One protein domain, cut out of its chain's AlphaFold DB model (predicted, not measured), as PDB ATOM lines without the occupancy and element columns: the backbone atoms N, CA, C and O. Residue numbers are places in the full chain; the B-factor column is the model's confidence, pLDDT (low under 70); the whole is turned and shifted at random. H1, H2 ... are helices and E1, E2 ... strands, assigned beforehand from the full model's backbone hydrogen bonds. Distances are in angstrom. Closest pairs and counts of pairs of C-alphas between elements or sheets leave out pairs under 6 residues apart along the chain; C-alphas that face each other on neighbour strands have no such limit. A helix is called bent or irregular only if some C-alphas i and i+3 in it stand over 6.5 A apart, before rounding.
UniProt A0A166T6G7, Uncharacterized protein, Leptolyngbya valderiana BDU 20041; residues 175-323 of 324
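This is residues 175 to 323 of the 324 residues of an uncharacterized protein of Leptolyngbya valderiana BDU 20041 (UniProt A0A166T6G7). A twisted sheet of six parallel strands is the core of three layers, with H2, H3 and H6 covering one of its faces and H4 and H5 the other. The sheet runs E3 E2 E1 E4 E5 E6, the short H1 only grazes it, and residues 286 to 298 make a long loop between E5 and E6. The printed part has 149 residues with six named helices and six named strands, in the chain order E1 H1 H2 E2 H3 E3 H4 E4 H5 E5 E6 H6, and its class is mixed, helices and strands. It is compact, with a radius of gyration of the C-alphas of 14.2 A, and rounded, spanning 40 by 35 by 29 A.

Begin in the sheet with E1, residues 175 to 179, an inner strand. On one side of it is E2, residues 214 to 220, with N 176 and O 215 at 2.8 A, and then the edge strand E3, residues 243 to 247, with N 244 and O 216 at 2.8 A. On the other side of E1 is E4, residues 263 to 266, with N 177 and O 263 at 2.8 A; next come E5, residues 282 to 285, with N 284 and O 264 at 2.8 A, and the edge strand E6, residues 299 to 301, with N 300 and O 283 at 2.8 A. These N and O pairs are within hydrogen-bond range. The sheet is only just strongly twisted, its C-alphas lying up to 4.2 A off the best plane. Look on one face for H2, residues 195 to 209, over E1 and E4 at a height over the sheet of 9.4 A. On the same face are H3, residues 224 to 236, over E3 and E2, and H6, residues 310 to 321, over E5. H2 and H6 only just touch, with 3 pairs of C-alphas within 8 A; the closest are those of Leu 208 and Ala 314, 7.2 A. On the opposite face, H4, residues 251 to 260, is over E2 and E1, slantwise to the strands at 44 degrees to E1 on the local plane. On the same face as H4, H5, residues 270 to 278, is over E4 and, only just, E5, on which 3 of its C-alphas fall. H4 and H5 touch at a steep tilt of 40 degrees, the same way, closest at the C-alphas of Thr 259 and Ala 275, 4.6 A. H1, residues 182 to 185, touches H3, closest at the C-alphas of Ala 185 and Leu 230, 6.9 A. E1, H1 H2, E2, then E2, H3, E3, and E4, H5, E5 are strand-helix-strand units, parallel neighbour strands with helices between; E3, H4, E4 is a split one, with E2 and E1 between its strands; the crossovers are right-handed. In H2, H4 and H5 every O i to N i+4 pair is within hydrogen-bond range, in H3 7 of 9 and in H6 6 of 8; H1 is too short for one.

Find C-alpha 175 at (48.128, -15.655, -36.930), where E1 begins its 13.1 A. H2 runs 21.1 A from C-alpha 195 at (31.067, -13.516, -46.931), and E2 19.7 A. H3, 16.4 A, is irregular, with C-alphas 226 and 229 7.7 A apart; H6, 14.7 A, is too, with C-alphas 316 and 319 7.1 A apart, and it ends at C-alpha 321 at (55.811, -24.890, -40.468). H4 measures 14.4 A, E3 12.6 A and H5 12.2 A.

The C-alphas farthest apart, those of Val 187 and Val 323, are 41.8 A apart. The printed part has no cut, and its one long link joins E5 to E6. Mean pLDDT of the printed part is 87.4; look for values under 70 at residues 184 to 191, 237 to 241, 295 to 296 and 323.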
ATOM      1  N   GLU A 175      49.078 -16.765 -36.993       97.12
ATOM      2  CA  GLU A 175      48.128 -15.655 -36.930       97.12
ATOM      3  C   GLU A 175      47.687 -15.244 -38.337       97.12
ATOM      4  O   GLU A 175      48.487 -14.833 -39.185       97.12
ATOM      5  N   ILE A 176      46.387 -15.343 -38.600       97.56
ATOM      6  CA  ILE A 176      45.794 -15.168 -39.926       97.56
ATOM      7  C   ILE A 176      44.891 -13.940 -39.903       97.56
ATOM      8  O   ILE A 176      43.782 -13.978 -39.380       97.56
ATOM      9  N   GLY A 177      45.335 -12.837 -40.494       97.81
ATOM     10  CA  GLY A 177      44.518 -11.638 -40.643       97.81
ATOM     11  C   GLY A 177      43.572 -11.751 -41.836       97.81
ATOM     12  O   GLY A 177      44.011 -12.042 -42.944       97.81
ATOM     13  N   VAL A 178      42.287 -11.468 -41.642       97.19
ATOM     14  CA  VAL A 178      41.281 -11.409 -42.710       97.19
ATOM     15  C   VAL A 178      40.613 -10.045 -42.671       97.19
ATOM     16  O   VAL A 178      39.953  -9.692 -41.699       97.19
ATOM     17  N   HIS A 179      40.784  -9.256 -43.728       96.50
ATOM     18  CA  HIS A 179      40.153  -7.944 -43.823       96.50
ATOM     19  C   HIS A 179      38.869  -8.006 -44.643       96.50
ATOM     20  O   HIS A 179      38.916  -8.285 -45.841       96.50
ATOM     21  N   ILE A 180      37.747  -7.663 -44.012       92.81
ATOM     22  CA  ILE A 180      36.423  -7.628 -44.633       92.81
ATOM     23  C   ILE A 180      35.902  -6.199 -44.545       92.81
ATOM     24  O   ILE A 180      35.860  -5.592 -43.472       92.81
ATOM     25  N   ARG A 181      35.506  -5.619 -45.677       88.38
ATOM     26  CA  ARG A 181      34.982  -4.252 -45.668       88.38
ATOM     27  C   ARG A 181      33.569  -4.233 -45.103       88.38
ATOM     28  O   ARG A 181      32.777  -5.134 -45.348       88.38
ATOM     29  N   ARG A 182      33.205  -3.136 -44.439       79.00
ATOM     30  CA  ARG A 182      31.838  -2.925 -43.936       79.00
ATOM     31  C   ARG A 182      30.785  -3.020 -45.046       79.00
ATOM     32  O   ARG A 182      29.704  -3.558 -44.823       79.00
ATOM     33  N   GLU A 183      31.083  -2.498 -46.238       71.44
ATOM     34  CA  GLU A 183      30.139  -2.566 -47.360       71.44
ATOM     35  C   GLU A 183      30.007  -3.981 -47.938       71.44
ATOM     36  O   GLU A 183      28.947  -4.318 -48.457       71.44
ATOM     37  N   ASP A 184      31.038  -4.817 -47.793       63.25
ATOM     38  CA  ASP A 184      31.018  -6.220 -48.229       63.25
ATOM     39  C   ASP A 184      30.077  -7.071 -47.358       63.25
ATOM     40  O   ASP A 184      29.621  -8.124 -47.778       63.25
ATOM     41  N   ALA A 185      29.718  -6.583 -46.168       56.97
ATOM     42  CA  ALA A 185      28.750  -7.227 -45.286       56.97
ATOM     43  C   ALA A 185      27.305  -6.725 -45.473       56.97
ATOM     44  O   ALA A 185      26.417  -7.177 -44.761       56.97
ATOM     45  N   SER A 186      27.045  -5.745 -46.356       54.50
ATOM     46  CA  SER A 186      25.729  -5.075 -46.380       54.50
ATOM     47  C   SER A 186      25.206  -4.595 -47.737       54.50
ATOM     48  O   SER A 186      23.994  -4.426 -47.870       54.50
ATOM     49  N   VAL A 187      26.055  -4.345 -48.743       58.12
ATOM     50  CA  VAL A 187      25.612  -3.791 -50.037       58.12
ATOM     51  C   VAL A 187      26.444  -4.330 -51.201       58.12
ATOM     52  O   VAL A 187      27.622  -3.985 -51.345       58.12
ATOM     53  N   GLU A 188      25.799  -5.067 -52.111       61.22
ATOM     54  CA  GLU A 188      26.391  -5.437 -53.399       61.22
ATOM     55  C   GLU A 188      26.824  -4.186 -54.182       61.22
ATOM     56  O   GLU A 188      26.037  -3.293 -54.504       61.22
ATOM     57  N   ASN A 189      28.117  -4.103 -54.481       65.75
ATOM     58  CA  ASN A 189      28.739  -3.042 -55.262       65.75
ATOM     59  C   ASN A 189      29.879  -3.633 -56.110       65.75
ATOM     60  O   ASN A 189      30.236  -4.792 -55.962       65.75
ATOM     61  N   GLN A 190      30.495  -2.846 -56.994       62.50
ATOM     62  CA  GLN A 190      31.554  -3.343 -57.898       62.50
ATOM     63  C   GLN A 190      32.818  -3.869 -57.195       62.50
ATOM     64  O   GLN A 190      33.702  -4.410 -57.850       62.50
ATOM     65  N   ARG A 191      32.943  -3.639 -55.889       68.94
ATOM     66  CA  ARG A 191      34.053  -4.080 -55.044       68.94
ATOM     67  C   ARG A 191      33.580  -5.017 -53.929       68.94
ATOM     68  O   ARG A 191      34.284  -5.161 -52.938       68.94
ATOM     69  N   PHE A 192      32.351  -5.514 -54.034       80.50
ATOM     70  CA  PHE A 192      31.750  -6.406 -53.061       80.50
ATOM     71  C   PHE A 192      32.338  -7.802 -53.225       80.50
ATOM     72  O   PHE A 192      32.323  -8.352 -54.325       80.50
ATOM     73  N   LEU A 193      32.826  -8.358 -52.122       85.50
ATOM     74  CA  LEU A 193      33.148  -9.771 -51.998       85.50
ATOM     75  C   LEU A 193      32.181 -10.376 -50.974       85.50
ATOM     76  O   LEU A 193      32.145  -9.882 -49.848       85.50
ATOM     77  N   PRO A 194      31.393 -11.404 -51.331       87.62
ATOM     78  CA  PRO A 194      30.425 -11.989 -50.406       87.62
ATOM     79  C   PRO A 194      31.132 -12.648 -49.218       87.62
ATOM     80  O   PRO A 194      32.266 -13.106 -49.350       87.62
ATOM     81  N   THR A 195      30.462 -12.800 -48.070       86.75
ATOM     82  CA  THR A 195      31.067 -13.516 -46.931       86.75
ATOM     83  C   THR A 195      31.532 -14.927 -47.307       86.75
ATOM     84  O   THR A 195      32.594 -15.368 -46.863       86.75
ATOM     85  N   SER A 196      30.801 -15.604 -48.199       90.00
ATOM     86  CA  SER A 196      31.139 -16.941 -48.703       90.00
ATOM     87  C   SER A 196      32.511 -17.026 -49.382       90.00
ATOM     88  O   SER A 196      33.154 -18.079 -49.326       90.00
ATOM     89  N   PHE A 197      32.999 -15.925 -49.968       93.38
ATOM     90  CA  PHE A 197      34.361 -15.823 -50.496       93.38
ATOM     91  C   PHE A 197      35.379 -15.990 -49.361       93.38
ATOM     92  O   PHE A 197      36.261 -16.848 -49.431       93.38
ATOM     93  N   TYR A 198      35.221 -15.232 -48.273       93.50
ATOM     94  CA  TYR A 198      36.126 -15.295 -47.125       93.50
ATOM     95  C   TYR A 198      36.021 -16.636 -46.388       93.50
ATOM     96  O   TYR A 198      37.055 -17.206 -46.046       93.50
ATOM     97  N   GLN A 199      34.812 -17.187 -46.223       91.56
ATOM     98  CA  GLN A 199      34.600 -18.513 -45.621       91.56
ATOM     99  C   GLN A 199      35.300 -19.624 -46.406       91.56
ATOM    100  O   GLN A 199      35.924 -20.522 -45.840       91.56
ATOM    101  N   THR A 200      35.243 -19.563 -47.738       94.38
ATOM    102  CA  THR A 200      35.911 -20.557 -48.579       94.38
ATOM    103  C   THR A 200      37.426 -20.498 -48.402       94.38
ATOM    104  O   THR A 200      38.069 -21.549 -48.316       94.38
ATOM    105  N   ILE A 201      38.003 -19.303 -48.261       95.94
ATOM    106  CA  ILE A 201      39.430 -19.131 -47.963       95.94
ATOM    107  C   ILE A 201      39.770 -19.685 -46.578       95.94
ATOM    108  O   ILE A 201      40.703 -20.483 -46.463       95.94
ATOM    109  N   THR A 202      39.028 -19.307 -45.531       94.00
ATOM    110  CA  THR A 202      39.318 -19.739 -44.155       94.00
ATOM    111  C   THR A 202      39.191 -21.245 -43.986       94.00
ATOM    112  O   THR A 202      40.059 -21.861 -43.374       94.00
ATOM    113  N   ARG A 203      38.191 -21.873 -44.611       92.56
ATOM    114  CA  ARG A 203      38.057 -23.334 -44.644       92.56
ATOM    115  C   ARG A 203      39.255 -24.009 -45.313       92.56
ATOM    116  O   ARG A 203      39.795 -24.968 -44.773       92.56
ATOM    117  N   GLN A 204      39.707 -23.506 -46.462       95.12
ATOM    118  CA  GLN A 204      40.871 -24.077 -47.151       95.12
ATOM    119  C   GLN A 204      42.165 -23.901 -46.351       95.12
ATOM    120  O   GLN A 204      43.006 -24.797 -46.371       95.12
ATOM    121  N   LEU A 205      42.327 -22.774 -45.648       94.94
ATOM    122  CA  LEU A 205      43.451 -22.560 -44.736       94.94
ATOM    123  C   LEU A 205      43.390 -23.520 -43.541       94.94
ATOM    124  O   LEU A 205      44.403 -24.141 -43.241       94.94
ATOM    125  N   ASN A 206      42.220 -23.727 -42.930       92.31
ATOM    126  CA  ASN A 206      42.036 -24.724 -41.866       92.31
ATOM    127  C   ASN A 206      42.428 -26.126 -42.305       92.31
ATOM    128  O   ASN A 206      43.196 -26.802 -41.627       92.31
ATOM    129  N   GLU A 207      41.918 -26.557 -43.458       92.31
ATOM    130  CA  GLU A 207      42.249 -27.860 -44.030       92.31
ATOM    131  C   GLU A 207      43.755 -28.006 -44.270       92.31
ATOM    132  O   GLU A 207      44.316 -29.074 -44.041       92.31
ATOM    133  N   LEU A 208      44.410 -26.936 -44.732       93.31
ATOM    134  CA  LEU A 208      45.836 -26.950 -45.034       93.31
ATOM    135  C   LEU A 208      46.710 -26.957 -43.772       93.31
ATOM    136  O   LEU A 208      47.760 -27.597 -43.754       93.31
ATOM    137  N   LEU A 209      46.290 -26.242 -42.731       91.88
ATOM    138  CA  LEU A 209      47.018 -26.142 -41.467       91.88
ATOM    139  C   LEU A 209      46.794 -27.366 -40.566       91.88
ATOM    140  O   LEU A 209      47.669 -27.693 -39.761       91.88
ATOM    141  N   GLY A 210      45.670 -28.072 -40.728       90.38
ATOM    142  CA  GLY A 210      45.341 -29.276 -39.968       90.38
ATOM    143  C   GLY A 210      45.301 -29.008 -38.461       90.38
ATOM    144  O   GLY A 210      44.711 -28.029 -38.012       90.38
ATOM    145  N   ASP A 211      45.971 -29.859 -37.681       89.75
ATOM    146  CA  ASP A 211      46.004 -29.772 -36.210       89.75
ATOM    147  C   ASP A 211      46.939 -28.673 -35.667       89.75
ATOM    148  O   ASP A 211      47.084 -28.512 -34.451       89.75
ATOM    149  N   ARG A 212      47.618 -27.919 -36.541       89.94
ATOM    150  CA  ARG A 212      48.506 -26.836 -36.107       89.94
ATOM    151  C   ARG A 212      47.700 -25.725 -35.460       89.94
ATOM    152  O   ARG A 212      46.625 -25.360 -35.928       89.94
ATOM    153  N   ARG A 213      48.256 -25.134 -34.409       92.56
ATOM    154  CA  ARG A 213      47.616 -24.030 -33.701       92.56
ATOM    155  C   ARG A 213      47.598 -22.782 -34.586       92.56
ATOM    156  O   ARG A 213      48.648 -22.283 -34.976       92.56
ATOM    157  N   HIS A 214      46.407 -22.285 -34.889       93.94
ATOM    158  CA  HIS A 214      46.206 -21.083 -35.692       93.94
ATOM    159  C   HIS A 214      45.014 -20.277 -35.171       93.94
ATOM    160  O   HIS A 214      44.154 -20.811 -34.461       93.94
ATOM    161  N   ARG A 215      44.976 -18.989 -35.513       95.62
ATOM    162  CA  ARG A 215      43.877 -18.081 -35.180       95.62
ATOM    163  C   ARG A 215      43.589 -17.136 -36.342       95.62
ATOM    164  O   ARG A 215      44.501 -16.581 -36.946       95.62
ATOM    165  N   PHE A 216      42.313 -16.944 -36.640       95.75
ATOM    166  CA  PHE A 216      41.809 -15.944 -37.566       95.75
ATOM    167  C   PHE A 216      41.462 -14.666 -36.821       95.75
ATOM    168  O   PHE A 216      40.660 -14.677 -35.893       95.75
ATOM    169  N   HIS A 217      42.008 -13.558 -37.293       96.31
ATOM    170  CA  HIS A 217      41.684 -12.213 -36.860       96.31
ATOM    171  C   HIS A 217      40.837 -11.541 -37.941       96.31
ATOM    172  O   HIS A 217      41.345 -11.207 -39.013       96.31
ATOM    173  N   ILE A 218      39.542 -11.360 -37.685       94.88
ATOM    174  CA  ILE A 218      38.603 -10.763 -38.641       94.88
ATOM    175  C   ILE A 218      38.506  -9.258 -38.391       94.88
ATOM    176  O   ILE A 218      37.945  -8.818 -37.389       94.88
ATOM    177  N   TYR A 219      39.022  -8.460 -39.322       95.44
ATOM    178  CA  TYR A 219      39.067  -7.001 -39.234       95.44
ATOM    179  C   TYR A 219      37.955  -6.351 -40.057       95.44
ATOM    180  O   TYR A 219      37.878  -6.568 -41.268       95.44
ATOM    181  N   SER A 220      37.144  -5.495 -39.424       93.50
ATOM    182  CA  SER A 220      36.122  -4.689 -40.107       93.50
ATOM    183  C   SER A 220      35.822  -3.375 -39.370       93.50
ATOM    184  O   SER A 220      36.058  -3.228 -38.174       93.50
ATOM    185  N   LEU A 221      35.284  -2.390 -40.097       87.75
ATOM    186  CA  LEU A 221      34.896  -1.075 -39.563       87.75
ATOM    187  C   LEU A 221      33.445  -1.038 -39.029       87.75
ATOM    188  O   LEU A 221      33.010  -0.005 -38.527       87.75
ATOM    189  N   GLY A 222      32.670  -2.115 -39.181       81.25
ATOM    190  CA  GLY A 222      31.295  -2.181 -38.668       81.25
ATOM    191  C   GLY A 222      31.237  -2.373 -37.151       81.25
ATOM    192  O   GLY A 222      32.163  -2.914 -36.558       81.25
ATOM    193  N   SER A 223      30.148  -1.929 -36.526       80.88
ATOM    194  CA  SER A 223      29.824  -2.272 -35.133       80.88
ATOM    195  C   SER A 223      29.360  -3.726 -35.001       80.88
ATOM    196  O   SER A 223      28.886  -4.306 -35.977       80.88
ATOM    197  N   ASP A 224      29.394  -4.290 -33.788       79.31
ATOM    198  CA  ASP A 224      28.873  -5.642 -33.507       79.31
ATOM    199  C   ASP A 224      27.454  -5.833 -34.061       79.31
ATOM    200  O   ASP A 224      27.148  -6.828 -34.710       79.31
ATOM    201  N   ALA A 225      26.593  -4.825 -33.874       78.19
ATOM    202  CA  ALA A 225      25.218  -4.853 -34.354       78.19
ATOM    203  C   ALA A 225      25.119  -5.005 -35.881       78.19
ATOM    204  O   ALA A 225      24.259  -5.740 -36.369       78.19
ATOM    205  N   GLU A 226      25.994  -4.316 -36.615       76.06
ATOM    206  CA  GLU A 226      26.041  -4.311 -38.080       76.06
ATOM    207  C   GLU A 226      26.707  -5.565 -38.644       76.06
ATOM    208  O   GLU A 226      26.349  -6.003 -39.731       76.06
ATOM    209  N   MET A 227      27.650  -6.147 -37.903       80.69
ATOM    210  CA  MET A 227      28.424  -7.311 -38.332       80.69
ATOM    211  C   MET A 227      27.895  -8.627 -37.743       80.69
ATOM    212  O   MET A 227      28.519  -9.665 -37.922       80.69
ATOM    213  N   ASN A 228      26.743  -8.615 -37.066       82.00
ATOM    214  CA  ASN A 228      26.149  -9.799 -36.436       82.00
ATOM    215  C   ASN A 228      25.977 -10.984 -37.397       82.00
ATOM    216  O   ASN A 228      26.126 -12.129 -36.982       82.00
ATOM    217  N   GLU A 229      25.615 -10.724 -38.654       81.00
ATOM    218  CA  GLU A 229      25.470 -11.773 -39.668       81.00
ATOM    219  C   GLU A 229      26.821 -12.412 -39.986       81.00
ATOM    220  O   GLU A 229      26.958 -13.621 -39.834       81.00
ATOM    221  N   LEU A 230      27.844 -11.591 -40.255       81.56
ATOM    222  CA  LEU A 230      29.225 -12.042 -40.429       81.56
ATOM    223  C   LEU A 230      29.706 -12.874 -39.228       81.56
ATOM    224  O   LEU A 230      30.281 -13.945 -39.406       81.56
ATOM    225  N   VAL A 231      29.465 -12.393 -38.005       84.94
ATOM    226  CA  VAL A 231      29.861 -13.099 -36.777       84.94
ATOM    227  C   VAL A 231      29.187 -14.466 -36.708       84.94
ATOM    228  O   VAL A 231      29.868 -15.475 -36.555       84.94
ATOM    229  N   ARG A 232      27.865 -14.529 -36.908       83.88
ATOM    230  CA  ARG A 232      27.112 -15.794 -36.897       83.88
ATOM    231  C   ARG A 232      27.586 -16.763 -37.971       83.88
ATOM    232  O   ARG A 232      27.667 -17.961 -37.712       83.88
ATOM    233  N   GLU A 233      27.882 -16.259 -39.163       82.19
ATOM    234  CA  GLU A 233      28.362 -17.061 -40.285       82.19
ATOM    235  C   GLU A 233      29.694 -17.742 -39.944       82.19
ATOM    236  O   GLU A 233      29.825 -18.955 -40.119       82.19
ATOM    237  N   PHE A 234      30.642 -17.003 -39.365       83.31
ATOM    238  CA  PHE A 234      31.938 -17.531 -38.928       83.31
ATOM    239  C   PHE A 234      31.867 -18.353 -37.630       83.31
ATOM    240  O   PHE A 234      32.675 -19.252 -37.436       83.31
ATOM    241  N   GLU A 235      30.901 -18.125 -36.743       82.81
ATOM    242  CA  GLU A 235      30.702 -18.984 -35.566       82.81
ATOM    243  C   GLU A 235      30.053 -20.334 -35.928       82.81
ATOM    244  O   GLU A 235      30.349 -21.357 -35.305       82.81
ATOM    245  N   SER A 236      29.178 -20.364 -36.941       75.19
ATOM    246  CA  SER A 236      28.372 -21.548 -37.292       75.19
ATOM    247  C   SER A 236      29.165 -22.706 -37.912       75.19
ATOM    248  O   SER A 236      28.773 -23.867 -37.816       75.19
ATOM    249  N   GLU A 237      30.308 -22.406 -38.519       66.06
ATOM    250  CA  GLU A 237      31.089 -23.328 -39.350       66.06
ATOM    251  C   GLU A 237      32.106 -24.190 -38.566       66.06
ATOM    252  O   GLU A 237      32.981 -24.822 -39.150       66.06
ATOM    253  N   SER A 238      31.983 -24.290 -37.238       61.47
ATOM    254  CA  SER A 238      32.886 -25.091 -36.383       61.47
ATOM    255  C   SER A 238      34.350 -24.624 -36.365       61.47
ATOM    256  O   SER A 238      35.232 -25.394 -35.990       61.47
ATOM    257  N   TYR A 239      34.621 -23.349 -36.674       65.38
ATOM    258  CA  TYR A 239      35.944 -22.743 -36.470       65.38
ATOM    259  C   TYR A 239      36.347 -22.707 -34.974       65.38
ATOM    260  O   TYR A 239      37.521 -22.553 -34.641       65.38
ATOM    261  N   GLY A 240      35.408 -22.909 -34.040       62.53
ATOM    262  CA  GLY A 240      35.684 -22.986 -32.602       62.53
ATOM    263  C   GLY A 240      36.279 -21.687 -32.042       62.53
ATOM    264  O   GLY A 240      36.012 -20.603 -32.549       62.53
ATOM    265  N   ASN A 241      37.133 -21.788 -31.018       60.44
ATOM    266  CA  ASN A 241      37.815 -20.636 -30.398       60.44
ATOM    267  C   ASN A 241      38.977 -20.072 -31.249       60.44
ATOM    268  O   ASN A 241      39.852 -19.390 -30.714       60.44
ATOM    269  N   SER A 242      39.044 -20.408 -32.541       83.88
ATOM    270  CA  SER A 242      40.118 -19.961 -33.436       83.88
ATOM    271  C   SER A 242      39.817 -18.630 -34.119       83.88
ATOM    272  O   SER A 242      40.665 -18.157 -34.857       83.88
ATOM    273  N   VAL A 243      38.658 -18.004 -33.890       91.69
ATOM    274  CA  VAL A 243      38.290 -16.731 -34.530       91.69
ATOM    275  C   VAL A 243      38.207 -15.615 -33.492       91.69
ATOM    276  O   VAL A 243      37.541 -15.754 -32.469       91.69
ATOM    277  N   GLU A 244      38.864 -14.495 -33.776       92.69
ATOM    278  CA  GLU A 244      38.825 -13.256 -33.007       92.69
ATOM    279  C   GLU A 244      38.340 -12.116 -33.909       92.69
ATOM    280  O   GLU A 244      38.865 -11.897 -35.002       92.69
ATOM    281  N   PHE A 245      37.310 -11.391 -33.470       92.62
ATOM    282  CA  PHE A 245      36.745 -10.275 -34.224       92.62
ATOM    283  C   PHE A 245      37.297  -8.942 -33.722       92.62
ATOM    284  O   PHE A 245      37.191  -8.613 -32.543       92.62
ATOM    285  N   HIS A 246      37.814  -8.147 -34.652       93.69
ATOM    286  CA  HIS A 246      38.368  -6.818 -34.425       93.69
ATOM    287  C   HIS A 246      37.493  -5.785 -35.133       93.69
ATOM    288  O   HIS A 246      37.744  -5.380 -36.276       93.69
ATOM    289  N   LEU A 247      36.416  -5.395 -34.454       92.50
ATOM    290  CA  LEU A 247      35.382  -4.514 -34.985       92.50
ATOM    291  C   LEU A 247      35.580  -3.078 -34.497       92.50
ATOM    292  O   LEU A 247      35.685  -2.821 -33.300       92.50
ATOM    293  N   ALA A 248      35.636  -2.134 -35.439       90.44
ATOM    294  CA  ALA A 248      35.779  -0.698 -35.171       90.44
ATOM    295  C   ALA A 248      36.990  -0.322 -34.280       90.44
ATOM    296  O   ALA A 248      36.966   0.679 -33.559       90.44
ATOM    297  N   GLU A 249      38.071  -1.100 -34.356       92.31
ATOM    298  CA  GLU A 249      39.328  -0.794 -33.677       92.31
ATOM    299  C   GLU A 249      40.050   0.429 -34.276       92.31
ATOM    300  O   GLU A 249      39.727   0.951 -35.348       92.31
ATOM    301  N   ALA A 250      41.079   0.905 -33.569       93.81
ATOM    302  CA  ALA A 250      41.916   1.991 -34.058       93.81
ATOM    303  C   ALA A 250      42.625   1.585 -35.362       93.81
ATOM    304  O   ALA A 250      43.460   0.683 -35.370       93.81
ATOM    305  N   ALA A 251      42.370   2.331 -36.442       93.56
ATOM    306  CA  ALA A 251      42.858   2.004 -37.783       93.56
ATOM    307  C   ALA A 251      44.373   1.733 -37.857       93.56
ATOM    308  O   ALA A 251      44.793   0.827 -38.561       93.56
ATOM    309  N   MET A 252      45.218   2.475 -37.136       95.50
ATOM    310  CA  MET A 252      46.667   2.215 -37.148       95.50
ATOM    311  C   MET A 252      47.039   0.878 -36.496       95.50
ATOM    312  O   MET A 252      47.922   0.191 -37.002       95.50
ATOM    313  N   THR A 253      46.363   0.499 -35.409       96.06
ATOM    314  CA  THR A 253      46.570  -0.796 -34.747       96.06
ATOM    315  C   THR A 253      46.149  -1.927 -35.674       96.06
ATOM    316  O   THR A 253      46.962  -2.794 -35.979       96.06
ATOM    317  N   THR A 254      44.928  -1.857 -36.211       96.56
ATOM    318  CA  THR A 254      44.406  -2.811 -37.196       96.56
ATOM    319  C   THR A 254      45.338  -2.944 -38.398       96.56
ATOM    320  O   THR A 254      45.707  -4.047 -38.793       96.56
ATOM    321  N   PHE A 255      45.785  -1.814 -38.956       97.12
ATOM    322  CA  PHE A 255      46.721  -1.802 -40.075       97.12
ATOM    323  C   PHE A 255      48.022  -2.526 -39.729       97.12
ATOM    324  O   PHE A 255      48.527  -3.309 -40.533       97.12
ATOM    325  N   HIS A 256      48.579  -2.268 -38.543       97.75
ATOM    326  CA  HIS A 256      49.808  -2.922 -38.119       97.75
ATOM    327  C   HIS A 256      49.631  -4.424 -37.948       97.75
ATOM    328  O   HIS A 256      50.436  -5.172 -38.489       97.75
ATOM    329  N   GLN A 257      48.575  -4.859 -37.263       98.00
ATOM    330  CA  GLN A 257      48.303  -6.277 -37.054       98.00
ATOM    331  C   GLN A 257      48.139  -7.026 -38.383       98.00
ATOM    332  O   GLN A 257      48.795  -8.042 -38.586       98.00
ATOM    333  N   MET A 258      47.402  -6.457 -39.348       98.12
ATOM    334  CA  MET A 258      47.341  -6.988 -40.719       98.12
ATOM    335  C   MET A 258      48.706  -7.014 -41.423       98.12
ATOM    336  O   MET A 258      48.954  -7.855 -42.279       98.12
ATOM    337  N   THR A 259      49.597  -6.071 -41.116       97.56
ATOM    338  CA  THR A 259      50.926  -6.007 -41.742       97.56
ATOM    339  C   THR A 259      51.873  -7.081 -41.193       97.56
ATOM    340  O   THR A 259      52.793  -7.493 -41.900       97.56
ATOM    341  N   VAL A 260      51.685  -7.516 -39.943       97.44
ATOM    342  CA  VAL A 260      52.614  -8.422 -39.245       97.44
ATOM    343  C   VAL A 260      52.070  -9.828 -39.001       97.44
ATOM    344  O   VAL A 260      52.833 -10.663 -38.530       97.44
ATOM    345  N   CYS A 261      50.808 -10.113 -39.335       97.56
ATOM    346  CA  CYS A 261      50.262 -11.473 -39.282       97.56
ATOM    347  C   CYS A 261      50.979 -12.400 -40.276       97.56
ATOM    348  O   CYS A 261      51.529 -11.943 -41.284       97.56
ATOM    349  N   ASP A 262      50.994 -13.701 -39.996       96.81
ATOM    350  CA  ASP A 262      51.704 -14.709 -40.794       96.81
ATOM    351  C   ASP A 262      51.055 -14.925 -42.165       96.81
ATOM    352  O   ASP A 262      51.727 -15.185 -43.168       96.81
ATOM    353  N   ILE A 263      49.731 -14.787 -42.216       97.44
ATOM    354  CA  ILE A 263      48.942 -14.849 -43.443       97.44
ATOM    355  C   ILE A 263      47.962 -13.681 -43.439       97.44
ATOM    356  O   ILE A 263      47.218 -13.504 -42.479       97.44
ATOM    357  N   LEU A 264      47.931 -12.892 -44.511       98.06
ATOM    358  CA  LEU A 264      46.954 -11.819 -44.698       98.06
ATOM    359  C   LEU A 264      46.024 -12.136 -45.870       98.06
ATOM    360  O   LEU A 264      46.475 -12.243 -47.007       98.06
ATOM    361  N   VAL A 265      44.724 -12.200 -45.614       97.81
ATOM    362  CA  VAL A 265      43.667 -12.242 -46.627       97.81
ATOM    363  C   VAL A 265      43.127 -10.827 -46.828       97.81
ATOM    364  O   VAL A 265      42.540 -10.232 -45.921       97.81
ATOM    365  N   THR A 266      43.340 -10.261 -48.015       96.00
ATOM    366  CA  THR A 266      42.930  -8.886 -48.329       96.00
ATOM    367  C   THR A 266      41.529  -8.837 -48.940       96.00
ATOM    368  O   THR A 266      41.262  -9.552 -49.905       96.00
ATOM    369  N   GLY A 267      40.680  -7.921 -48.474       92.69
ATOM    370  CA  GLY A 267      39.479  -7.501 -49.207       92.69
ATOM    371  C   GLY A 267      39.788  -6.487 -50.319       92.69
ATOM    372  O   GLY A 267      40.931  -6.054 -50.478       92.69
ATOM    373  N   HIS A 268      38.770  -6.037 -51.065       90.75
ATOM    374  CA  HIS A 268      38.910  -4.999 -52.113       90.75
ATOM    375  C   HIS A 268      39.073  -3.590 -51.519       90.75
ATOM    376  O   HIS A 268      38.239  -2.696 -51.702       90.75
ATOM    377  N   SER A 269      40.146  -3.391 -50.757       88.56
ATOM    378  CA  SER A 269      40.440  -2.154 -50.050       88.56
ATOM    379  C   SER A 269      41.912  -1.806 -50.142       88.56
ATOM    380  O   SER A 269      42.768  -2.555 -49.675       88.56
ATOM    381  N   ALA A 270      42.179  -0.565 -50.556       85.31
ATOM    382  CA  ALA A 270      43.515   0.011 -50.485       85.31
ATOM    383  C   ALA A 270      44.120  -0.098 -49.072       85.31
ATOM    384  O   ALA A 270      45.335  -0.147 -48.931       85.31
ATOM    385  N   PHE A 271      43.293  -0.144 -48.022       91.06
ATOM    386  CA  PHE A 271      43.758  -0.302 -46.649       91.06
ATOM    387  C   PHE A 271      44.483  -1.642 -46.425       91.06
ATOM    388  O   PHE A 271      45.615  -1.639 -45.944       91.06
ATOM    389  N   SER A 272      43.886  -2.766 -46.838       94.25
ATOM    390  CA  SER A 272      44.523  -4.089 -46.756       94.25
ATOM    391  C   SER A 272      45.590  -4.300 -47.826       94.25
ATOM    392  O   SER A 272      46.597  -4.941 -47.542       94.25
ATOM    393  N   ASP A 273      45.427  -3.715 -49.016       91.81
ATOM    394  CA  ASP A 273      46.447  -3.786 -50.069       91.81
ATOM    395  C   ASP A 273      47.774  -3.192 -49.571       91.81
ATOM    396  O   ASP A 273      48.836  -3.803 -49.694       91.81
ATOM    397  N   TRP A 274      47.717  -2.011 -48.938       91.19
ATOM    398  CA  TRP A 274      48.894  -1.355 -48.366       91.19
ATOM    399  C   TRP A 274      49.515  -2.149 -47.219       91.19
ATOM    400  O   TRP A 274      50.741  -2.238 -47.160       91.19
ATOM    401  N   ALA A 275      48.704  -2.750 -46.345       95.25
ATOM    402  CA  ALA A 275      49.216  -3.642 -45.305       95.25
ATOM    403  C   ALA A 275      49.975  -4.828 -45.928       95.25
ATOM    404  O   ALA A 275      51.105  -5.119 -45.536       95.25
ATOM    405  N   GLY A 276      49.430  -5.438 -46.985       94.38
ATOM    406  CA  GLY A 276      50.083  -6.534 -47.701       94.38
ATOM    407  C   GLY A 276      51.375  -6.128 -48.421       94.38
ATOM    408  O   GLY A 276      52.360  -6.870 -48.392       94.38
ATOM    409  N   PHE A 277      51.439  -4.926 -49.007       91.31
ATOM    410  CA  PHE A 277      52.686  -4.413 -49.594       91.31
ATOM    411  C   PHE A 277      53.774  -4.188 -48.539       91.31
ATOM    412  O   PHE A 277      54.954  -4.386 -48.834       91.31
ATOM    413  N   LEU A 278      53.400  -3.802 -47.318       93.50
ATOM    414  CA  LEU A 278      54.332  -3.583 -46.209       93.50
ATOM    415  C   LEU A 278      54.657  -4.865 -45.422       93.50
ATOM    416  O   LEU A 278      55.642  -4.895 -44.682       93.50
ATOM    417  N   SER A 279      53.877  -5.927 -45.611       94.81
ATOM    418  CA  SER A 279      54.090  -7.233 -44.990       94.81
ATOM    419  C   SER A 279      55.168  -8.043 -45.715       94.81
ATOM    420  O   SER A 279      55.205  -8.101 -46.950       94.81
ATOM    421  N   TYR A 280      56.027  -8.712 -44.943       93.62
ATOM    422  CA  TYR A 280      56.980  -9.708 -45.449       93.62
ATOM    423  C   TYR A 280      56.369 -11.106 -45.597       93.62
ATOM    424  O   TYR A 280      56.988 -11.961 -46.227       93.62
ATOM    425  N   ASN A 281      55.178 -11.326 -45.042       94.81
ATOM    426  CA  ASN A 281      54.593 -12.650 -44.867       94.81
ATOM    427  C   ASN A 281      53.711 -13.038 -46.061       94.81
ATOM    428  O   ASN A 281      53.762 -12.386 -47.108       94.81
ATOM    429  N   LEU A 282      52.932 -14.113 -45.958       95.81
ATOM    430  CA  LEU A 282      52.079 -14.575 -47.051       95.81
ATOM    431  C   LEU A 282      50.844 -13.675 -47.212       95.81
ATOM    432  O   LEU A 282      50.199 -13.324 -46.228       95.81
ATOM    433  N   LYS A 283      50.480 -13.330 -48.453       96.19
ATOM    434  CA  LYS A 283      49.233 -12.616 -48.760       96.19
ATOM    435  C   LYS A 283      48.359 -13.409 -49.719       96.19
ATOM    436  O   LYS A 283      48.842 -13.849 -50.761       96.19
ATOM    437  N   LEU A 284      47.071 -13.503 -49.414       96.69
ATOM    438  CA  LEU A 284      46.026 -13.972 -50.317       96.69
ATOM    439  C   LEU A 284      45.206 -12.766 -50.785       96.69
ATOM    440  O   LEU A 284      44.728 -11.989 -49.956       96.69
ATOM    441  N   TYR A 285      45.050 -12.594 -52.097       95.19
ATOM    442  CA  TYR A 285      44.332 -11.450 -52.661       95.19
ATOM    443  C   TYR A 285      43.412 -11.850 -53.812       95.19
ATOM    444  O   TYR A 285      43.755 -12.705 -54.623       95.19
ATOM    445  N   HIS A 286      42.280 -11.159 -53.930       93.69
ATOM    446  CA  HIS A 286      41.448 -11.215 -55.127       93.69
ATOM    447  C   HIS A 286      41.914 -10.167 -56.153       93.69
ATOM    448  O   HIS A 286      42.012  -8.978 -55.803       93.69
ATOM    449  N   PRO A 287      42.148 -10.536 -57.425       90.31
ATOM    450  CA  PRO A 287      42.512  -9.595 -58.478       90.31
ATOM    451  C   PRO A 287      41.463  -8.508 -58.649       90.31
ATOM    452  O   PRO A 287      40.276  -8.764 -58.817       90.31
ATOM    453  N   HIS A 288      41.891  -7.258 -58.608       86.44
ATOM    454  CA  HIS A 288      41.018  -6.124 -58.865       86.44
ATOM    455  C   HIS A 288      41.854  -4.947 -59.356       86.44
ATOM    456  O   HIS A 288      43.075  -5.038 -59.456       86.44
ATOM    457  N   PHE A 289      41.206  -3.823 -59.672       76.50
ATOM    458  CA  PHE A 289      41.827  -2.700 -60.386       76.50
ATOM    459  C   PHE A 289      43.188  -2.231 -59.821       76.50
ATOM    460  O   PHE A 289      44.037  -1.788 -60.590       76.50
ATOM    461  N   HIS A 290      43.411  -2.343 -58.507       74.88
ATOM    462  CA  HIS A 290      44.657  -1.935 -57.846       74.88
ATOM    463  C   HIS A 290      45.681  -3.064 -57.635       74.88
ATOM    464  O   HIS A 290      46.800  -2.792 -57.206       74.88
ATOM    465  N   MET A 291      45.312  -4.305 -57.947       81.00
ATOM    466  CA  MET A 291      46.002  -5.524 -57.521       81.00
ATOM    467  C   MET A 291      46.187  -6.540 -58.660       81.00
ATOM    468  O   MET A 291      46.471  -7.704 -58.410       81.00
ATOM    469  N   TYR A 292      46.022  -6.149 -59.925       80.19
ATOM    470  CA  TYR A 292      46.189  -7.100 -61.026       80.19
ATOM    471  C   TYR A 292      47.642  -7.511 -61.220       80.19
ATOM    472  O   TYR A 292      48.525  -6.671 -61.407       80.19
ATOM    473  N   GLY A 293      47.849  -8.828 -61.269       72.56
ATOM    474  CA  GLY A 293      49.103  -9.403 -61.708       72.56
ATOM    475  C   GLY A 293      50.263  -9.038 -60.793       72.56
ATOM    476  O   GLY A 293      51.296  -8.589 -61.286       72.56
ATOM    477  N   LEU A 294      50.086  -9.196 -59.483       80.44
ATOM    478  CA  LEU A 294      51.164  -8.991 -58.524       80.44
ATOM    479  C   LEU A 294      52.243 -10.074 -58.613       80.44
ATOM    480  O   LEU A 294      52.046 -11.130 -59.212       80.44
ATOM    481  N   ASP A 295      53.426  -9.751 -58.082       67.69
ATOM    482  CA  ASP A 295      54.564 -10.669 -58.064       67.69
ATOM    483  C   ASP A 295      54.246 -11.890 -57.202       67.69
ATOM    484  O   ASP A 295      53.737 -11.794 -56.088       67.69
ATOM    485  N   GLU A 296      54.570 -13.056 -57.738       66.88
ATOM    486  CA  GLU A 296      54.070 -14.342 -57.267       66.88
ATOM    487  C   GLU A 296      54.838 -14.913 -56.061       66.88
ATOM    488  O   GLU A 296      54.530 -16.000 -55.556       66.88
ATOM    489  N   SER A 297      55.870 -14.207 -55.595       73.69
ATOM    490  CA  SER A 297      56.774 -14.702 -54.557       73.69
ATOM    491  C   SER A 297      56.149 -14.683 -53.160       73.69
ATOM    492  O   SER A 297      56.348 -15.635 -52.409       73.69
ATOM    493  N   ASP A 298      55.326 -13.692 -52.828       85.56
ATOM    494  CA  ASP A 298      54.673 -13.571 -51.519       85.56
ATOM    495  C   ASP A 298      53.164 -13.266 -51.602       85.56
ATOM    496  O   ASP A 298      52.474 -13.332 -50.585       85.56
ATOM    497  N   TRP A 299      52.639 -13.017 -52.805       92.94
ATOM    498  CA  TRP A 299      51.207 -12.936 -53.087       92.94
ATOM    499  C   TRP A 299      50.701 -14.217 -53.753       92.94
ATOM    500  O   TRP A 299      51.356 -14.794 -54.628       92.94
ATOM    501  N   VAL A 300      49.514 -14.658 -53.355       94.88
ATOM    502  CA  VAL A 300      48.775 -15.748 -53.988       94.88
ATOM    503  C   VAL A 300      47.401 -15.230 -54.376       94.88
ATOM    504  O   VAL A 300      46.692 -14.621 -53.575       94.88
ATOM    505  N   GLU A 301      47.070 -15.449 -55.638       94.75
ATOM    506  CA  GLU A 301      45.797 -15.060 -56.212       94.75
ATOM    507  C   GLU A 301      44.675 -15.975 -55.712       94.75
ATOM    508  O   GLU A 301      44.843 -17.195 -55.629       94.75
ATOM    509  N   VAL A 302      43.538 -15.366 -55.393       95.69
ATOM    510  CA  VAL A 302      42.286 -16.027 -55.042       95.69
ATOM    511  C   VAL A 302      41.257 -15.674 -56.109       95.69
ATOM    512  O   VAL A 302      41.086 -14.499 -56.432       95.69
ATOM    513  N   ASN A 303      40.586 -16.680 -56.657       94.94
ATOM    514  CA  ASN A 303      39.543 -16.470 -57.657       94.94
ATOM    515  C   ASN A 303      38.231 -15.963 -57.031       94.94
ATOM    516  O   ASN A 303      38.091 -15.928 -55.811       94.94
ATOM    517  N   ASP A 304      37.259 -15.613 -57.871       93.75
ATOM    518  CA  ASP A 304      35.963 -15.047 -57.466       93.75
ATOM    519  C   ASP A 304      35.186 -15.918 -56.451       93.75
ATOM    520  O   ASP A 304      34.422 -15.390 -55.644       93.75
ATOM    521  N   ASP A 305      35.426 -17.234 -56.435       95.06
ATOM    522  CA  ASP A 305      34.778 -18.201 -55.535       95.06
ATOM    523  C   ASP A 305      35.549 -18.419 -54.214       95.06
ATOM    524  O   ASP A 305      35.171 -19.253 -53.392       95.06
ATOM    525  N   GLY A 306      36.654 -17.700 -53.990       96.25
ATOM    526  CA  GLY A 306      37.473 -17.835 -52.783       96.25
ATOM    527  C   GLY A 306      38.487 -18.983 -52.835       96.25
ATOM    528  O   GLY A 306      39.092 -19.324 -51.818       96.25
ATOM    529  N   HIS A 307      38.707 -19.604 -53.994       97.75
ATOM    530  CA  HIS A 307      39.689 -20.673 -54.168       97.75
ATOM    531  C   HIS A 307      41.074 -20.144 -54.543       97.75
ATOM    532  O   HIS A 307      41.219 -19.227 -55.350       97.75
ATOM    533  N   PHE A 308      42.103 -20.772 -53.974       96.56
ATOM    534  CA  PHE A 308      43.511 -20.488 -54.245       96.56
ATOM    535  C   PHE A 308      44.293 -21.784 -54.492       96.56
ATOM    536  O   PHE A 308      43.844 -22.881 -54.156       96.56
ATOM    537  N   ASP A 309      45.491 -21.657 -55.063       95.50
ATOM    538  CA  ASP A 309      46.417 -22.778 -55.251       95.50
ATOM    539  C   ASP A 309      46.990 -23.238 -53.896       95.50
ATOM    540  O   ASP A 309      47.875 -22.595 -53.318       95.50
ATOM    541  N   LYS A 310      46.452 -24.349 -53.375       95.00
ATOM    542  CA  LYS A 310      46.831 -24.910 -52.072       95.00
ATOM    543  C   LYS A 310      48.295 -25.342 -52.020       95.00
ATOM    544  O   LYS A 310      48.934 -25.102 -51.000       95.00
ATOM    545  N   ASP A 311      48.836 -25.919 -53.091       94.00
ATOM    546  CA  ASP A 311      50.226 -26.391 -53.129       94.00
ATOM    547  C   ASP A 311      51.192 -25.208 -53.060       94.00
ATOM    548  O   ASP A 311      52.185 -25.219 -52.326       94.00
ATOM    549  N   ARG A 312      50.857 -24.126 -53.770       92.75
ATOM    550  CA  ARG A 312      51.615 -22.878 -53.711       92.75
ATOM    551  C   ARG A 312      51.571 -22.233 -52.332       92.75
ATOM    552  O   ARG A 312      52.599 -21.731 -51.876       92.75
ATOM    553  N   VAL A 313      50.413 -22.219 -51.671       94.56
ATOM    554  CA  VAL A 313      50.307 -21.732 -50.288       94.56
ATOM    555  C   VAL A 313      51.130 -22.618 -49.354       94.56
ATOM    556  O   VAL A 313      51.959 -22.093 -48.616       94.56
ATOM    557  N   ALA A 314      50.997 -23.942 -49.445       92.44
ATOM    558  CA  ALA A 314      51.744 -24.897 -48.630       92.44
ATOM    559  C   ALA A 314      53.263 -24.688 -48.739       92.44
ATOM    560  O   ALA A 314      53.955 -24.591 -47.726       92.44
ATOM    561  N   GLY A 315      53.775 -24.530 -49.965       91.44
ATOM    562  CA  GLY A 315      55.195 -24.277 -50.208       91.44
ATOM    563  C   GLY A 315      55.696 -22.965 -49.598       91.44
ATOM    564  O   GLY A 315      56.838 -22.889 -49.152       91.44
ATOM    565  N   LYS A 316      54.847 -21.931 -49.528       89.31
ATOM    566  CA  LYS A 316      55.189 -20.652 -48.878       89.31
ATOM    567  C   LYS A 316      55.070 -20.701 -47.359       89.31
ATOM    568  O   LYS A 316      55.762 -19.946 -46.687       89.31
ATOM    569  N   LEU A 317      54.217 -21.575 -46.827       88.56
ATOM    570  CA  LEU A 317      54.078 -21.785 -45.390       88.56
ATOM    571  C   LEU A 317      55.206 -22.639 -44.816       88.56
ATOM    572  O   LEU A 317      55.500 -22.494 -43.638       88.56
ATOM    573  N   GLN A 318      55.876 -23.473 -45.617       86.38
ATOM    574  CA  GLN A 318      56.916 -24.394 -45.144       86.38
ATOM    575  C   GLN A 318      57.915 -23.779 -44.134       86.38
ATOM    576  O   GLN A 318      58.112 -24.393 -43.086       86.38
ATOM    577  N   PRO A 319      58.470 -22.564 -44.331       84.38
ATOM    578  CA  PRO A 319      59.368 -21.952 -43.346       84.38
ATOM    579  C   PRO A 319      58.713 -21.663 -41.985       84.38
ATOM    580  O   PRO A 319      59.378 -21.750 -40.959       84.38
ATOM    581  N   LEU A 320      57.419 -21.332 -41.960       77.19
ATOM    582  CA  LEU A 320      56.639 -21.158 -40.724       77.19
ATOM    583  C   LEU A 320      56.344 -22.513 -40.066       77.19
ATOM    584  O   LEU A 320      56.286 -22.637 -38.842       77.19
ATOM    585  N   LEU A 321      56.179 -23.546 -40.893       75.12
ATOM    586  CA  LEU A 321      55.811 -24.890 -40.468       75.12
ATOM    587  C   LEU A 321      56.985 -25.715 -39.914       75.12
ATOM    588  O   LEU A 321      56.735 -26.718 -39.249       75.12
ATOM    589  N   GLU A 322      58.231 -25.332 -40.202       76.94
ATOM    590  CA  GLU A 322      59.455 -26.006 -39.728       76.94
ATOM    591  C   GLU A 322      59.971 -25.467 -38.381       76.94
ATOM    592  O   GLU A 322      60.806 -26.107 -37.741       76.94
ATOM    593  N   VAL A 323      59.502 -24.289 -37.957       60.47
ATOM    594  CA  VAL A 323      59.933 -23.605 -36.721       60.47
ATOM    595  C   VAL A 323      58.947 -23.824 -35.559       60.47
ATOM    596  O   VAL A 323      59.303 -23.574 -34.408       60.47
TER     597      VAL A 323